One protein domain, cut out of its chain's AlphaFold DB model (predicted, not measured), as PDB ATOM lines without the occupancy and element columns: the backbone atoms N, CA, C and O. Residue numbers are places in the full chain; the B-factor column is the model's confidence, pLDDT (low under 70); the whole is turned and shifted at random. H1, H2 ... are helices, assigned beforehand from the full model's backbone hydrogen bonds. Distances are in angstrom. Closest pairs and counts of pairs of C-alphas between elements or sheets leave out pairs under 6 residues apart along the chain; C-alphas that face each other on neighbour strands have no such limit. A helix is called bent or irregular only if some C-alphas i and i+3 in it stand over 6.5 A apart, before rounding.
ATOM      1  N   GLN A  86     -18.315  29.637   8.692       72.00
ATOM      2  CA  GLN A  86     -19.595  29.618   7.993       72.00
ATOM      3  C   GLN A  86     -19.719  30.788   7.008       72.00
ATOM      4  O   GLN A  86     -20.242  30.604   5.908       72.00
ATOM      5  N   GLY A  87     -19.194  31.969   7.352       78.69
ATOM      6  CA  GLY A  87     -19.118  33.113   6.441       78.69
ATOM      7  C   GLY A  87     -18.216  32.848   5.233       78.69
ATOM      8  O   GLY A  87     -18.619  33.096   4.094       78.69
ATOM      9  N   ILE A  88     -17.032  32.272   5.460       86.00
ATOM     10  CA  ILE A  88     -16.101  31.876   4.390       86.00
ATOM     11  C   ILE A  88     -16.746  30.828   3.477       86.00
ATOM     12  O   ILE A  88     -16.736  30.994   2.258       86.00
ATOM     13  N   LEU A  89     -17.357  29.786   4.048       83.56
ATOM     14  CA  LEU A  89     -18.029  28.740   3.277       83.56
ATOM     15  C   LEU A  89     -19.196  29.301   2.457       83.56
ATOM     16  O   LEU A  89     -19.310  29.006   1.270       83.56
ATOM     17  N   THR A  90     -20.029  30.150   3.062       85.50
ATOM     18  CA  THR A  90     -21.141  30.811   2.363       85.50
ATOM     19  C   THR A  90     -20.622  31.654   1.202       85.50
ATOM     20  O   THR A  90     -21.160  31.583   0.101       85.50
ATOM     21  N   THR A  91     -19.533  32.395   1.411       90.00
ATOM     22  CA  THR A  91     -18.899  33.212   0.367       90.00
ATOM     23  C   THR A  91     -18.402  32.339  -0.784       90.00
ATOM     24  O   THR A  91     -18.681  32.635  -1.944       90.00
ATOM     25  N   PHE A  92     -17.739  31.221  -0.479       93.06
ATOM     26  CA  PHE A  92     -17.302  30.249  -1.482       93.06
ATOM     27  C   PHE A  92     -18.470  29.662  -2.278       93.06
ATOM     28  O   PHE A  92     -18.389  29.573  -3.504       93.06
ATOM     29  N   ILE A  93     -19.563  29.296  -1.605       91.69
ATOM     30  CA  ILE A  93     -20.774  28.785  -2.260       91.69
ATOM     31  C   ILE A  93     -21.355  29.847  -3.194       91.69
ATOM     32  O   ILE A  93     -21.642  29.545  -4.348       91.69
ATOM     33  N   VAL A  94     -21.475  31.096  -2.741       94.12
ATOM     34  CA  VAL A  94     -22.002  32.195  -3.563       94.12
ATOM     35  C   VAL A  94     -21.120  32.447  -4.786       94.12
ATOM     36  O   VAL A  94     -21.643  32.518  -5.896       94.12
ATOM     37  N   ILE A  95     -19.795  32.515  -4.620       95.31
ATOM     38  CA  ILE A  95     -18.850  32.664  -5.741       95.31
ATOM     39  C   ILE A  95     -18.993  31.495  -6.721       95.31
ATOM     40  O   ILE A  95     -19.023  31.709  -7.931       95.31
ATOM     41  N   THR A  96     -19.141  30.272  -6.211       93.44
ATOM     42  CA  THR A  96     -19.341  29.075  -7.039       93.44
ATOM     43  C   THR A  96     -20.649  29.161  -7.822       93.44
ATOM     44  O   THR A  96     -20.651  28.930  -9.028       93.44
ATOM     45  N   CYS A  97     -21.751  29.559  -7.182       94.00
ATOM     46  CA  CYS A  97     -23.035  29.765  -7.852       94.00
ATOM     47  C   CYS A  97     -22.944  30.840  -8.943       94.00
ATOM     48  O   CYS A  97     -23.470  30.640 -10.037       94.00
ATOM     49  N   ILE A  98     -22.247  31.951  -8.679       96.44
ATOM     50  CA  ILE A  98     -22.005  33.002  -9.676       96.44
ATOM     51  C   ILE A  98     -21.184  32.447 -10.843       96.44
ATOM     52  O   ILE A  98     -21.557  32.653 -11.992       96.44
ATOM     53  N   ALA A  99     -20.107  31.705 -10.575       95.31
ATOM     54  CA  ALA A  99     -19.272  31.109 -11.616       95.31
ATOM     55  C   ALA A  99     -20.061  30.120 -12.492       95.31
ATOM     56  O   ALA A  99     -19.954  30.163 -13.716       95.31
ATOM     57  N   VAL A 100     -20.901  29.278 -11.882       95.81
ATOM     58  CA  VAL A 100     -21.790  28.343 -12.592       95.81
ATOM     59  C   VAL A 100     -22.818  29.095 -13.442       95.81
ATOM     60  O   VAL A 100     -23.026  28.738 -14.601       95.81
ATOM     61  N   ALA A 101     -23.421  30.161 -12.909       97.12
ATOM     62  CA  ALA A 101     -24.344  31.002 -13.665       97.12
ATOM     63  C   ALA A 101     -23.648  31.640 -14.875       97.12
ATOM     64  O   ALA A 101     -24.091  31.466 -16.008       97.12
ATOM     65  N   LEU A 102     -22.507  32.291 -14.654       97.19
ATOM     66  CA  LEU A 102     -21.696  32.890 -15.712       97.19
ATOM     67  C   LEU A 102     -21.277  31.866 -16.777       97.19
ATOM     68  O   LEU A 102     -21.296  32.178 -17.966       97.19
ATOM     69  N   TYR A 103     -20.960  30.634 -16.372       95.62
ATOM     70  CA  TYR A 103     -20.648  29.547 -17.296       95.62
ATOM     71  C   TYR A 103     -21.863  29.127 -18.142       95.62
ATOM     72  O   TYR A 103     -21.734  28.905 -19.346       95.62
ATOM     73  N   GLY A 104     -23.062  29.083 -17.553       96.62
ATOM     74  CA  GLY A 104     -24.307  28.876 -18.300       96.62
ATOM     75  C   GLY A 104     -24.577  29.986 -19.321       96.62
ATOM     76  O   GLY A 104     -24.930  29.697 -20.468       96.62
ATOM     77  N   GLY A 105     -24.345  31.246 -18.939       96.81
ATOM     78  CA  GLY A 105     -24.420  32.393 -19.847       96.81
ATOM     79  C   GLY A 105     -23.429  32.286 -21.001       96.81
ATOM     80  O   GLY A 105     -23.801  32.460 -22.162       96.81
ATOM     81  N   HIS A 106     -22.183  31.926 -20.694       96.00
ATOM     82  CA  HIS A 106     -21.134  31.673 -21.676       96.00
ATOM     83  C   HIS A 106     -21.561  30.615 -22.707       96.00
ATOM     84  O   HIS A 106     -21.485  30.871 -23.910       96.00
ATOM     85  N   ILE A 107     -22.086  29.466 -22.265       95.69
ATOM     86  CA  ILE A 107     -22.574  28.414 -23.172       95.69
ATOM     87  C   ILE A 107     -23.677  28.948 -24.097       95.69
ATOM     88  O   ILE A 107     -23.626  28.711 -25.305       95.69
ATOM     89  N   ALA A 108     -24.664  29.667 -23.554       96.19
ATOM     90  CA  ALA A 108     -25.774  30.210 -24.340       96.19
ATOM     91  C   ALA A 108     -25.300  31.210 -25.402       96.19
ATOM     92  O   ALA A 108     -25.664  31.096 -26.570       96.19
ATOM     93  N   ALA A 109     -24.442  32.155 -25.014       96.62
ATOM     94  CA  ALA A 109     -23.917  33.172 -25.921       96.62
ATOM     95  C   ALA A 109     -23.110  32.571 -27.080       96.62
ATOM     96  O   ALA A 109     -23.135  33.101 -28.190       96.62
ATOM     97  N   ASN A 110     -22.415  31.457 -26.830       95.56
ATOM     98  CA  ASN A 110     -21.708  30.723 -27.872       95.56
ATOM     99  C   ASN A 110     -22.676  29.955 -28.776       95.56
ATOM    100  O   ASN A 110     -22.565  30.066 -29.991       95.56
ATOM    101  N   GLN A 111     -23.675  29.251 -28.234       93.00
ATOM    102  CA  GLN A 111     -24.694  28.579 -29.061       93.00
ATOM    103  C   GLN A 111     -25.405  29.550 -30.019       93.00
ATOM    104  O   GLN A 111     -25.719  29.179 -31.149       93.00
ATOM    105  N   ASP A 112     -25.559  30.804 -29.595       94.62
ATOM    106  CA  ASP A 112     -26.225  31.871 -30.339       94.62
ATOM    107  C   ASP A 112     -25.255  32.804 -31.091       94.62
ATOM    108  O   ASP A 112     -25.589  33.954 -31.388       94.62
ATOM    109  N   ILE A 113     -24.063  32.324 -31.473       95.88
ATOM    110  CA  ILE A 113     -23.056  33.134 -32.190       95.88
ATOM    111  C   ILE A 113     -23.598  33.793 -33.473       95.88
ATOM    112  O   ILE A 113     -23.152  34.871 -33.867       95.88
ATOM    113  N   GLY A 114     -24.591  33.159 -34.109       93.69
ATOM    114  CA  GLY A 114     -25.233  33.633 -35.334       93.69
ATOM    115  C   GLY A 114     -26.049  34.918 -35.164       93.69
ATOM    116  O   GLY A 114     -26.354  35.586 -36.151       93.69
ATOM    117  N   TYR A 115     -26.399  35.285 -33.933       94.88
ATOM    118  CA  TYR A 115     -27.161  36.496 -33.651       94.88
ATOM    119  C   TYR A 115     -26.270  37.745 -33.615       94.88
ATOM    120  O   TYR A 115     -25.035  37.690 -33.580       94.88
ATOM    121  N   SER A 116     -26.911  38.915 -33.614       94.75
ATOM    122  CA  SER A 116     -26.229  40.187 -33.370       94.75
ATOM    123  C   SER A 116     -25.590  40.211 -31.970       94.75
ATOM    124  O   SER A 116     -26.008  39.452 -31.092       94.75
ATOM    125  N   PRO A 117     -24.613  41.100 -31.707       95.19
ATOM    126  CA  PRO A 117     -24.017  41.228 -30.373       95.19
ATOM    127  C   PRO A 117     -25.057  41.463 -29.265       95.19
ATOM    128  O   PRO A 117     -24.945  40.899 -28.182       95.19
ATOM    129  N   ALA A 118     -26.113  42.234 -29.556       95.88
ATOM    130  CA  ALA A 118     -27.227  42.438 -28.632       95.88
ATOM    131  C   ALA A 118     -28.006  41.138 -28.368       95.88
ATOM    132  O   ALA A 118     -28.316  40.839 -27.218       95.88
ATOM    133  N   GLY A 119     -28.273  40.339 -29.408       95.19
ATOM    134  CA  GLY A 119     -28.904  39.024 -29.257       95.19
ATOM    135  C   GLY A 119     -28.072  38.088 -28.382       95.19
ATOM    136  O   GLY A 119     -28.598  37.508 -27.441       95.19
ATOM    137  N   ARG A 120     -26.754  38.038 -28.601       95.94
ATOM    138  CA  ARG A 120     -25.833  37.230 -27.783       95.94
ATOM    139  C   ARG A 120     -25.776  37.679 -26.326       95.94
ATOM    140  O   ARG A 120     -25.700  36.834 -25.438       95.94
ATOM    141  N   LEU A 121     -25.839  38.986 -26.061       97.06
ATOM    142  CA  LEU A 121     -25.917  39.513 -24.696       97.06
ATOM    143  C   LEU A 121     -27.214  39.070 -24.004       97.06
ATOM    144  O   LEU A 121     -27.192  38.661 -22.845       97.06
ATOM    145  N   VAL A 122     -28.336  39.110 -24.721       97.19
ATOM    146  CA  VAL A 122     -29.619  38.613 -24.213       97.19
ATOM    147  C   VAL A 122     -29.541  37.109 -23.932       97.19
ATOM    148  O   VAL A 122     -29.920  36.674 -22.843       97.19
ATOM    149  N   SER A 123     -28.976  36.323 -24.850       96.25
ATOM    150  CA  SER A 123     -28.744  34.887 -24.657       96.25
ATOM    151  C   SER A 123     -27.837  34.597 -23.464       96.25
ATOM    152  O   SER A 123     -28.130  33.690 -22.691       96.25
ATOM    153  N   PHE A 124     -26.790  35.398 -23.246       97.62
ATOM    154  CA  PHE A 124     -25.937  35.297 -22.061       97.62
ATOM    155  C   PHE A 124     -26.737  35.483 -20.770       97.62
ATOM    156  O   PHE A 124     -26.652  34.659 -19.862       97.62
ATOM    157  N   MET A 125     -27.563  36.531 -20.697       97.50
ATOM    158  CA  MET A 125     -28.393  36.806 -19.521       97.50
ATOM    159  C   MET A 125     -29.384  35.668 -19.249       97.50
ATOM    160  O   MET A 125     -29.493  35.206 -18.110       97.50
ATOM    161  N   TYR A 126     -30.056  35.163 -20.288       96.50
ATOM    162  CA  TYR A 126     -30.925  33.992 -20.156       96.50
ATOM    163  C   TYR A 126     -30.149  32.744 -19.742       96.50
ATOM    164  O   TYR A 126     -30.632  31.974 -18.911       96.50
ATOM    165  N   GLY A 127     -28.940  32.556 -20.267       96.56
ATOM    166  CA  GLY A 127     -28.100  31.422 -19.922       96.56
ATOM    167  C   GLY A 127     -27.598  31.453 -18.482       96.56
ATOM    168  O   GLY A 127     -27.493  30.397 -17.862       96.56
ATOM    169  N   CYS A 128     -27.377  32.638 -17.912       97.25
ATOM    170  CA  CYS A 128     -27.077  32.789 -16.490       97.25
ATOM    171  C   CYS A 128     -28.243  32.323 -15.611       97.25
ATOM    172  O   CYS A 128     -28.047  31.541 -14.677       97.25
ATOM    173  N   ILE A 129     -29.460  32.761 -15.945       96.75
ATOM    174  CA  ILE A 129     -30.685  32.426 -15.205       96.75
ATOM    175  C   ILE A 129     -31.015  30.933 -15.339       96.75
ATOM    176  O   ILE A 129     -31.354  30.276 -14.358       96.75
ATOM    177  N   LEU A 130     -30.886  30.382 -16.547       96.12
ATOM    178  CA  LEU A 130     -31.212  28.989 -16.874       96.12
ATOM    179  C   LEU A 130     -29.990  28.058 -16.830       96.12
ATOM    180  O   LEU A 130     -30.019  26.963 -17.403       96.12
ATOM    181  N   SER A 131     -28.924  28.467 -16.139       95.25
ATOM    182  CA  SER A 131     -27.645  27.751 -16.104       95.25
ATOM    183  C   SER A 131     -27.756  26.271 -15.719       95.25
ATOM    184  O   SER A 131     -27.121  25.467 -16.405       95.25
ATOM    185  N   PRO A 132     -28.596  25.831 -14.752       93.69
ATOM    186  CA  PRO A 132     -28.690  24.407 -14.427       93.69
ATOM    187  C   PRO A 132     -29.180  23.566 -15.613       93.69
ATOM    188  O   PRO A 132     -28.657  22.484 -15.871       93.69
ATOM    189  N   ILE A 133     -30.148  24.081 -16.377       94.75
ATOM    190  CA  ILE A 133     -30.735  23.378 -17.525       94.75
ATOM    191  C   ILE A 133     -29.732  23.332 -18.682       94.75
ATOM    192  O   ILE A 133     -29.525  22.280 -19.291       94.75
ATOM    193  N   LEU A 134     -29.082  24.461 -18.978       94.31
ATOM    194  CA  LEU A 134     -28.114  24.542 -20.072       94.31
ATOM    195  C   LEU A 134     -26.862  23.709 -19.824       94.31
ATOM    196  O   LEU A 134     -26.358  23.099 -20.765       94.31
ATOM    197  N   ILE A 135     -26.380  23.649 -18.584       94.00
ATOM    198  CA  ILE A 135     -25.216  22.832 -18.231       94.00
ATOM    199  C   ILE A 135     -25.545  21.346 -18.391       94.00
ATOM    200  O   ILE A 135     -24.757  20.616 -18.985       94.00
ATOM    201  N   VAL A 136     -26.728  20.898 -17.956       94.31
ATOM    202  CA  VAL A 136     -27.167  19.510 -18.190       94.31
ATOM    203  C   VAL A 136     -27.262  19.213 -19.688       94.31
ATOM    204  O   VAL A 136     -26.702  18.216 -20.144       94.31
ATOM    205  N   LYS A 137     -27.891  20.096 -20.475       93.50
ATOM    206  CA  LYS A 137     -27.948  19.974 -21.945       93.50
ATOM    207  C   LYS A 137     -26.544  19.891 -22.559       93.50
ATOM    208  O   LYS A 137     -26.309  19.062 -23.431       93.50
ATOM    209  N   TYR A 138     -25.617  20.734 -22.105       92.75
ATOM    210  CA  TYR A 138     -24.230  20.753 -22.569       92.75
ATOM    211  C   TYR A 138     -23.518  19.427 -22.279       92.75
ATOM    212  O   TYR A 138     -22.933  18.839 -23.187       92.75
ATOM    213  N   ILE A 139     -23.619  18.922 -21.046       93.44
ATOM    214  CA  ILE A 139     -23.020  17.647 -20.626       93.44
ATOM    215  C   ILE A 139     -23.598  16.487 -21.445       93.44
ATOM    216  O   ILE A 139     -22.840  15.657 -21.942       93.44
ATOM    217  N   LEU A 140     -24.919  16.442 -21.645       94.25
ATOM    218  CA  LEU A 140     -25.556  15.417 -22.479       94.25
ATOM    219  C   LEU A 140     -25.065  15.478 -23.930       94.25
ATOM    220  O   LEU A 140     -24.709  14.449 -24.502       94.25
ATOM    221  N   ASN A 141     -24.995  16.671 -24.519       92.38
ATOM    222  CA  ASN A 141     -24.489  16.843 -25.880       92.38
ATOM    223  C   ASN A 141     -23.043  16.364 -26.016       92.38
ATOM    224  O   ASN A 141     -22.737  15.637 -26.958       92.38
ATOM    225  N   LEU A 142     -22.186  16.724 -25.060       91.69
ATOM    226  CA  LEU A 142     -20.767  16.392 -25.101       91.69
ATOM    227  C   LEU A 142     -20.511  14.894 -24.881       91.69
ATOM    228  O   LEU A 142     -19.792  14.285 -25.665       91.69
ATOM    229  N   TYR A 143     -21.099  14.301 -23.838       93.38
ATOM    230  CA  TYR A 143     -20.760  12.939 -23.405       93.38
ATOM    231  C   TYR A 143     -21.678  11.854 -23.963       93.38
ATOM    232  O   TYR A 143     -21.229  10.731 -24.172       93.38
ATOM    233  N   TYR A 144     -22.961  12.156 -24.178       94.69
ATOM    234  CA  TYR A 144     -23.927  11.159 -24.643       94.69
ATOM    235  C   TYR A 144     -24.098  11.207 -26.162       94.69
ATOM    236  O   TYR A 144     -24.069  10.175 -26.827       94.69
ATOM    237  N   PHE A 145     -24.236  12.410 -26.726       93.81
ATOM    238  CA  PHE A 145     -24.470  12.581 -28.163       93.81
ATOM    239  C   PHE A 145     -23.199  12.825 -28.984       93.81
ATOM    240  O   PHE A 145     -23.273  12.809 -30.209       93.81
ATOM    241  N   ASN A 146     -22.040  13.026 -28.341       91.38
ATOM    242  CA  ASN A 146     -20.768  13.363 -28.996       91.38
ATOM    243  C   ASN A 146     -20.882  14.567 -29.954       91.38
ATOM    244  O   ASN A 146     -20.219  14.625 -30.991       91.38
ATOM    245  N   ILE A 147     -21.744  15.530 -29.619       88.06
ATOM    246  CA  ILE A 147     -21.932  16.761 -30.384       88.06
ATOM    247  C   ILE A 147     -20.935  17.792 -29.845       88.06
ATOM    248  O   ILE A 147     -21.064  18.204 -28.687       88.06
ATOM    249  N   PRO A 148     -19.962  18.247 -30.655       83.25
ATOM    250  CA  PRO A 148     -19.062  19.306 -30.232       83.25
ATOM    251  C   PRO A 148     -19.867  20.591 -30.035       83.25
ATOM    252  O   PRO A 148     -20.589  21.035 -30.929       83.25
ATOM    253  N   VAL A 149     -19.747  21.193 -28.853       81.88
ATOM    254  CA  VAL A 149     -20.321  22.510 -28.585       81.88
ATOM    255  C   VAL A 149     -19.232  23.544 -28.860       81.88
ATOM    256  O   VAL A 149     -18.228  23.552 -28.146       81.88
ATOM    257  N   PRO A 150     -19.382  24.374 -29.901       83.44
ATOM    258  CA  PRO A 150     -18.365  25.348 -30.257       83.44
ATOM    259  C   PRO A 150     -18.218  26.419 -29.169       83.44
ATOM    260  O   PRO A 150     -19.205  26.887 -28.601       83.44
ATOM    261  N   MET A 151     -16.966  26.783 -28.884       89.75
ATOM    262  CA  MET A 151     -16.576  27.754 -27.859       89.75
ATOM    263  C   MET A 151     -15.665  28.801 -28.508       89.75
ATOM    264  O   MET A 151     -14.472  28.570 -28.695       89.75
ATOM    265  N   TRP A 152     -16.237  29.940 -28.884       92.56
ATOM    266  CA  TRP A 152     -15.558  31.035 -29.579       92.56
ATOM    267  C   TRP A 152     -14.917  32.050 -28.627       92.56
ATOM    268  O   TRP A 152     -13.889  32.637 -28.954       92.56
ATOM    269  N   GLY A 153     -15.511  32.263 -27.454       92.12
ATOM    270  CA  GLY A 153     -15.023  33.198 -26.438       92.12
ATOM    271  C   GLY A 153     -15.911  33.174 -25.197       92.12
ATOM    272  O   GLY A 153     -16.953  32.523 -25.201       92.12
ATOM    273  N   PHE A 154     -15.531  33.869 -24.121       94.44
ATOM    274  CA  PHE A 154     -16.333  33.858 -22.890       94.44
ATOM    275  C   PHE A 154     -17.719  34.490 -23.108       94.44
ATOM    276  O   PHE A 154     -18.746  33.859 -22.866       94.44
ATOM    277  N   LEU A 155     -17.749  35.695 -23.663       96.12
ATOM    278  CA  LEU A 155     -18.949  36.374 -24.133       96.12
ATOM    279  C   LEU A 155     -18.648  36.925 -25.534       96.12
ATOM    280  O   LEU A 155     -18.215  38.063 -25.651       96.12
ATOM    281  N   PRO A 156     -18.809  36.136 -26.608       95.19
ATOM    282  CA  PRO A 156     -18.303  36.498 -27.929       95.19
ATOM    283  C   PRO A 156     -19.131  37.637 -28.537       95.19
ATOM    284  O   PRO A 156     -20.124  37.395 -29.217       95.19
ATOM    285  N   LEU A 157     -18.755  38.896 -28.307       95.12
ATOM    286  CA  LEU A 157     -19.475  40.078 -28.800       95.12
ATOM    287  C   LEU A 157     -18.866  40.603 -30.097       95.12
ATOM    288  O   LEU A 157     -19.602  40.905 -31.040       95.12
ATOM    289  N   SER A 158     -17.539  40.673 -30.154       94.00
ATOM    290  CA  SER A 158     -16.801  41.324 -31.235       94.00
ATOM    291  C   SER A 158     -15.840  40.372 -31.934       94.00
ATOM    292  O   SER A 158     -15.277  39.478 -31.314       94.00
ATOM    293  N   THR A 159     -15.627  40.601 -33.224       93.56
ATOM    294  CA  THR A 159     -14.641  39.887 -34.048       93.56
ATOM    295  C   THR A 159     -13.287  40.600 -34.082       93.56
ATOM    296  O   THR A 159     -12.357  40.168 -34.760       93.56
ATOM    297  N   TYR A 160     -13.176  41.711 -33.345       93.06
ATOM    298  CA  TYR A 160     -11.931  42.436 -33.140       93.06
ATOM    299  C   TYR A 160     -10.870  41.525 -32.518       93.06
ATOM    300  O   TYR A 160     -11.156  40.818 -31.552       93.06
ATOM    301  N   VAL A 161      -9.649  41.576 -33.049       91.44
ATOM    302  CA  VAL A 161      -8.488  40.863 -32.511       91.44
ATOM    303  C   VAL A 161      -7.675  41.855 -31.674       91.44
ATOM    304  O   VAL A 161      -7.103  42.778 -32.259       91.44
ATOM    305  N   PRO A 162      -7.633  41.701 -30.337       91.19
ATOM    306  CA  PRO A 162      -6.876  42.587 -29.457       91.19
ATOM    307  C   PRO A 162      -5.392  42.603 -29.816       91.19
ATOM    308  O   PRO A 162      -4.789  41.539 -29.978       91.19
ATOM    309  N   ASN A 163      -4.799  43.794 -29.901       90.81
ATOM    310  CA  ASN A 163      -3.381  43.963 -30.208       90.81
ATOM    311  C   ASN A 163      -2.695  44.701 -29.051       90.81
ATOM    312  O   ASN A 163      -2.782  45.918 -28.929       90.81
ATOM    313  N   GLY A 164      -1.996  43.947 -28.199       92.75
ATOM    314  CA  GLY A 164      -1.243  44.467 -27.052       92.75
ATOM    315  C   GLY A 164      -1.714  43.903 -25.710       92.75
ATOM    316  O   GLY A 164      -2.861  43.488 -25.560       92.75
ATOM    317  N   ASP A 165      -0.821  43.897 -24.719       94.19
ATOM    318  CA  ASP A 165      -1.020  43.167 -23.456       94.19
ATOM    319  C   ASP A 165      -2.249  43.638 -22.663       94.19
ATOM    320  O   ASP A 165      -3.018  42.824 -22.149       94.19
ATOM    321  N   LEU A 166      -2.478  44.954 -22.598       93.19
ATOM    322  CA  LEU A 166      -3.642  45.523 -21.911       93.19
ATOM    323  C   LEU A 166      -4.948  45.215 -22.648       93.19
ATOM    324  O   LEU A 166      -5.938  44.853 -22.013       93.19
ATOM    325  N   GLU A 167      -4.959  45.323 -23.976       92.81
ATOM    326  CA  GLU A 167      -6.148  44.995 -24.765       92.81
ATOM    327  C   GLU A 167      -6.501  43.517 -24.631       92.81
ATOM    328  O   GLU A 167      -7.664  43.178 -24.427       92.81
ATOM    329  N   ILE A 168      -5.501  42.634 -24.683       92.25
ATOM    330  CA  ILE A 168      -5.693  41.197 -24.484       92.25
ATOM    331  C   ILE A 168      -6.311  40.940 -23.108       92.25
ATOM    332  O   ILE A 168      -7.277  40.184 -23.016       92.25
ATOM    333  N   PHE A 169      -5.828  41.589 -22.049       93.00
ATOM    334  CA  PHE A 169      -6.368  41.375 -20.708       93.00
ATOM    335  C   PHE A 169      -7.850  41.777 -20.581       93.00
ATOM    336  O   PHE A 169      -8.648  41.014 -20.037       93.00
ATOM    337  N   PHE A 170      -8.237  42.947 -21.100       93.56
ATOM    338  CA  PHE A 170      -9.595  43.479 -20.915       93.56
ATOM    339  C   PHE A 170     -10.603  43.033 -21.982       93.56
ATOM    340  O   PHE A 170     -11.783  42.872 -21.671       93.56
ATOM    341  N   LEU A 171     -10.170  42.849 -23.232       94.00
ATOM    342  CA  LEU A 171     -11.062  42.606 -24.371       94.00
ATOM    343  C   LEU A 171     -11.161  41.133 -24.768       94.00
ATOM    344  O   LEU A 171     -12.194  40.746 -25.311       94.00
ATOM    345  N   SER A 172     -10.164  40.290 -24.471       92.12
ATOM    346  CA  SER A 172     -10.196  38.873 -24.885       92.12
ATOM    347  C   SER A 172     -11.445  38.106 -24.445       92.12
ATOM    348  O   SER A 172     -11.945  37.323 -25.248       92.12
ATOM    349  N   PRO A 173     -12.019  38.321 -23.242       93.88
ATOM    350  CA  PRO A 173     -13.264  37.650 -22.872       93.88
ATOM    351  C   PRO A 173     -14.438  37.984 -23.803       93.88
ATOM    352  O   PRO A 173     -15.367  37.186 -23.915       93.88
ATOM    353  N   PHE A 174     -14.398  39.142 -24.469       95.69
ATOM    354  CA  PHE A 174     -15.477  39.667 -25.307       95.69
ATOM    355  C   PHE A 174     -15.234  39.516 -26.814       95.69
ATOM    356  O   PHE A 174     -16.125  39.786 -27.628       95.69
ATOM    357  N   CYS A 175     -14.027  39.103 -27.185       94.62
ATOM    358  CA  CYS A 175     -13.579  38.960 -28.557       94.62
ATOM    359  C   CYS A 175     -13.573  37.490 -28.977       94.62
ATOM    360  O   CYS A 175     -13.328  36.597 -28.168       94.62
ATOM    361  N   TYR A 176     -13.826  37.235 -30.256       94.31
ATOM    362  CA  TYR A 176     -13.685  35.910 -30.842       94.31
ATOM    363  C   TYR A 176     -13.165  35.981 -32.272       94.31
ATOM    364  O   TYR A 176     -13.325  36.983 -32.965       94.31
ATOM    365  N   LYS A 177     -12.548  34.889 -32.725       92.19
ATOM    366  CA  LYS A 177     -12.111  34.752 -34.111       92.19
ATOM    367  C   LYS A 177     -13.230  34.131 -34.937       92.19
ATOM    368  O   LYS A 177     -13.733  33.066 -34.586       92.19
ATOM    369  N   GLU A 178     -13.591  34.784 -36.034       91.62
ATOM    370  CA  GLU A 178     -14.544  34.212 -36.983       91.62
ATOM    371  C   GLU A 178     -13.956  32.973 -37.656       91.62
ATOM    372  O   GLU A 178     -12.823  32.969 -38.146       91.62
ATOM    373  N   ASP A 179     -14.765  31.925 -37.690       92.50
ATOM    374  CA  ASP A 179     -14.533  30.691 -38.425       92.50
ATOM    375  C   ASP A 179     -15.757  30.340 -39.286       92.50
ATOM    376  O   ASP A 179     -16.795  31.011 -39.232       92.50
ATOM    377  N   GLN A 180     -15.651  29.264 -40.071       93.38
ATOM    378  CA  GLN A 180     -16.754  28.827 -40.928       93.38
ATOM    379  C   GLN A 180     -18.026  28.527 -40.118       93.38
ATOM    380  O   GLN A 180     -19.115  28.894 -40.546       93.38
ATOM    381  N   GLY A 181     -17.896  27.962 -38.911       92.00
ATOM    382  CA  GLY A 181     -19.037  27.680 -38.037       92.00
ATOM    383  C   GLY A 181     -19.814  28.940 -37.645       92.00
ATOM    384  O   GLY A 181     -21.046  28.952 -37.706       92.00
ATOM    385  N   SER A 182     -19.113  30.024 -37.303       93.50
ATOM    386  CA  SER A 182     -19.730  31.318 -36.984       93.50
ATOM    387  C   SER A 182     -20.393  31.978 -38.202       93.50
ATOM    388  O   SER A 182     -21.447  32.610 -38.084       93.50
ATOM    389  N   ILE A 183     -19.811  31.808 -39.393       93.81
ATOM    390  CA  ILE A 183     -20.370  32.301 -40.659       93.81
ATOM    391  C   ILE A 183     -21.661  31.543 -40.989       93.81
ATOM    392  O   ILE A 183     -22.695  32.172 -41.229       93.81
ATOM    393  N   ASP A 184     -21.634  30.215 -40.906       94.81
ATOM    394  CA  ASP A 184     -22.788  29.355 -41.178       94.81
ATOM    395  C   ASP A 184     -23.927  29.609 -40.183       94.81
ATOM    396  O   ASP A 184     -25.101  29.632 -40.559       94.81
ATOM    397  N   ALA A 185     -23.604  29.838 -38.906       93.81
ATOM    398  CA  ALA A 185     -24.591  30.184 -37.889       93.81
ATOM    399  C   ALA A 185     -25.304  31.508 -38.209       93.81
ATOM    400  O   ALA A 185     -26.531  31.579 -38.122       93.81
ATOM    401  N   ARG A 186     -24.568  32.543 -38.637       93.62
ATOM    402  CA  ARG A 186     -25.172  33.818 -39.066       93.62
ATOM    403  C   ARG A 186     -26.045  33.649 -40.301       93.62
ATOM    404  O   ARG A 186     -27.134  34.214 -40.346       93.62
ATOM    405  N   ALA A 187     -25.602  32.850 -41.271       94.81
ATOM    406  CA  ALA A 187     -26.391  32.546 -42.460       94.81
ATOM    407  C   ALA A 187     -27.717  31.851 -42.096       94.81
ATOM    408  O   ALA A 187     -28.771  32.253 -42.586       94.81
ATOM    409  N   LYS A 188     -27.690  30.883 -41.168       94.88
ATOM    410  CA  LYS A 188     -28.900  30.215 -40.652       94.88
ATOM    411  C   LYS A 188     -29.854  31.191 -39.967       94.88
ATOM    412  O   LYS A 188     -31.057  31.146 -40.215       94.88
ATOM    413  N   VAL A 189     -29.334  32.090 -39.130       94.56
ATOM    414  CA  VAL A 189     -30.160  33.109 -38.466       94.56
ATOM    415  C   VAL A 189     -30.770  34.064 -39.496       94.56
ATOM    416  O   VAL A 189     -31.978  34.304 -39.460       94.56
ATOM    417  N   ALA A 190     -29.989  34.546 -40.464       92.81
ATOM    418  CA  ALA A 190     -30.489  35.399 -41.540       92.81
ATOM    419  C   ALA A 190     -31.599  34.714 -42.355       92.81
ATOM    420  O   ALA A 190     -32.632  35.328 -42.630       92.81
ATOM    421  N   GLN A 191     -31.428  33.428 -42.676       94.88
ATOM    422  CA  GLN A 191     -32.457  32.632 -43.341       94.88
ATOM    423  C   GLN A 191     -33.722  32.513 -42.482       94.88
ATOM    424  O   GLN A 191     -34.821  32.721 -42.992       94.88
ATOM    425  N   SER A 192     -33.589  32.269 -41.174       92.69
ATOM    426  CA  SER A 192     -34.741  32.192 -40.267       92.69
ATOM    427  C   SER A 192     -35.547  33.499 -40.218       92.69
ATOM    428  O   SER A 192     -36.778  33.467 -40.214       92.69
ATOM    429  N   TYR A 193     -34.875  34.657 -40.260       91.25
ATOM    430  CA  TYR A 193     -35.542  35.958 -40.335       91.25
ATOM    431  C   TYR A 193     -36.231  36.184 -41.677       91.25
ATOM    432  O   TYR A 193     -37.346  36.706 -41.701       91.25
ATOM    433  N   LEU A 194     -35.608  35.768 -42.782       91.62
ATOM    434  CA  LEU A 194     -36.218  35.845 -44.107       91.62
ATOM    435  C   LEU A 194     -37.486  34.984 -44.187       91.62
ATOM    436  O   LEU A 194     -38.524  35.461 -44.642       91.62
ATOM    437  N   GLU A 195     -37.425  33.743 -43.706       92.00
ATOM    438  CA  GLU A 195     -38.572  32.830 -43.673       92.00
ATOM    439  C   GLU A 195     -39.700  33.366 -42.783       92.00
ATOM    440  O   GLU A 195     -40.870  33.335 -43.172       92.00
ATOM    441  N   ALA A 196     -39.364  33.899 -41.604       89.56
ATOM    442  CA  ALA A 196     -40.338  34.536 -40.723       89.56
ATOM    443  C   ALA A 196     -41.010  35.732 -41.413       89.56
ATOM    444  O   ALA A 196     -42.240  35.809 -41.435       89.56
ATOM    445  N   PHE A 197     -40.221  36.607 -42.044       88.81
ATOM    446  CA  PHE A 197     -40.728  37.756 -42.788       88.81
ATOM    447  C   PHE A 197     -41.674  37.329 -43.915       88.81
ATOM    448  O   PHE A 197     -42.787  37.846 -44.004       88.81
ATOM    449  N   GLN A 198     -41.284  36.343 -44.727       89.38
ATOM    450  CA  GLN A 198     -42.101  35.816 -45.824       89.38
ATOM    451  C   GLN A 198     -43.421  35.203 -45.341       89.38
ATOM    452  O   GLN A 198     -44.439  35.353 -46.013       89.38
ATOM    453  N   ARG A 199     -43.437  34.550 -44.171       86.50
ATOM    454  CA  ARG A 199     -44.674  34.028 -43.561       86.50
ATOM    455  C   ARG A 199     -45.594  35.137 -43.059       86.50
ATOM    456  O   ARG A 199     -46.810  35.005 -43.155       86.50
ATOM    457  N   THR A 200     -45.033  36.220 -42.523       85.12
ATOM    458  CA  THR A 200     -45.816  37.331 -41.955       85.12
ATOM    459  C   THR A 200     -46.239  38.379 -42.982       85.12
ATOM    460  O   THR A 200     -47.262  39.030 -42.793       85.12
TER     461      THR A 200
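AT A GLANCE: This is residues 86 to 200 of the 216 residues of an uncharacterized protein of viral metagenome (UniProt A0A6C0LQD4). A small body, in which the second part of the long helix H1 is joined by H2 folded back along it and by H3 running off from it at a steep angle, has three free arms: residues 86 to 96 of H1, residues 164 to 169 at H4, and residues 191 to 200 of H5. H4 and H5 touch no other helix, and a long loop leads from H3 to H4. The printed part has 115 residues with five named helices, in the order H1, H2, H3, H4, H5, and no named strand; the class is all helix. It is only just loose, close to compact, with a radius of gyration of the C-alphas of 16.5 A, and only just elongated, spanning 58 by 39 by 30 A.

HOW THE PARTS SIT: H1, residues 86 to 111, is the longest helix. H2, residues 117 to 129, touches it with residues 100 to 110 of H1 alone; the closest C-alphas, of Gly 105 and Gly 127, are 3.8 A apart. The two form a helical hairpin, running opposite ways at a steep tilt of 40 degrees. H3, residues 131 to 144, touches residues 100 to 108 of H1 alone, and the closest C-alphas, of Gly 104 and Ser 131, are 4.2 A apart. H1 and H3 run the same way at a steep tilt of 62 degrees. H2 and H3 are close but not clearly touching, about perpendicular at 85 degrees; their closest C-alphas, of Gly 127 and Leu 134, are 6.9 A apart. H4, residues 165 to 174, is apart from H1, H2 and H3, and H5, residues 180 to 200, is apart from H1, H2, H3 and H4. H4 is irregular: C-alphas 170 and 173 are 7.2 A apart. In H1, H2, H3 and H5 every O i to N i+4 pair is within hydrogen-bond range; in H4, 4 of 6 are.

IN THESE COORDINATES: H1 begins at C-alpha 86, (-19.595, 29.618, 7.993), and is 37.4 A long from first to last C-alpha. H2 measures 18.8 A, H3 19.0 A and H4 15.0 A; H4 begins at C-alpha 165, (-1.020, 43.167, -23.456). H5 measures 30.3 A and ends at C-alpha 200, (-45.816, 37.331, -41.955).

THE WHOLE: The two C-alphas farthest apart, of Gln 86 and Gln 198, are 58.7 A apart. Without the stretches that stand free, the body of 88 residues spans 34 by 27 by 23 A. The link from H3 to H4, residues 145 to 164, is long; the other three are tight. The printed part has no cut. Its mean pLDDT is 93.0, and no printed residue is under 70.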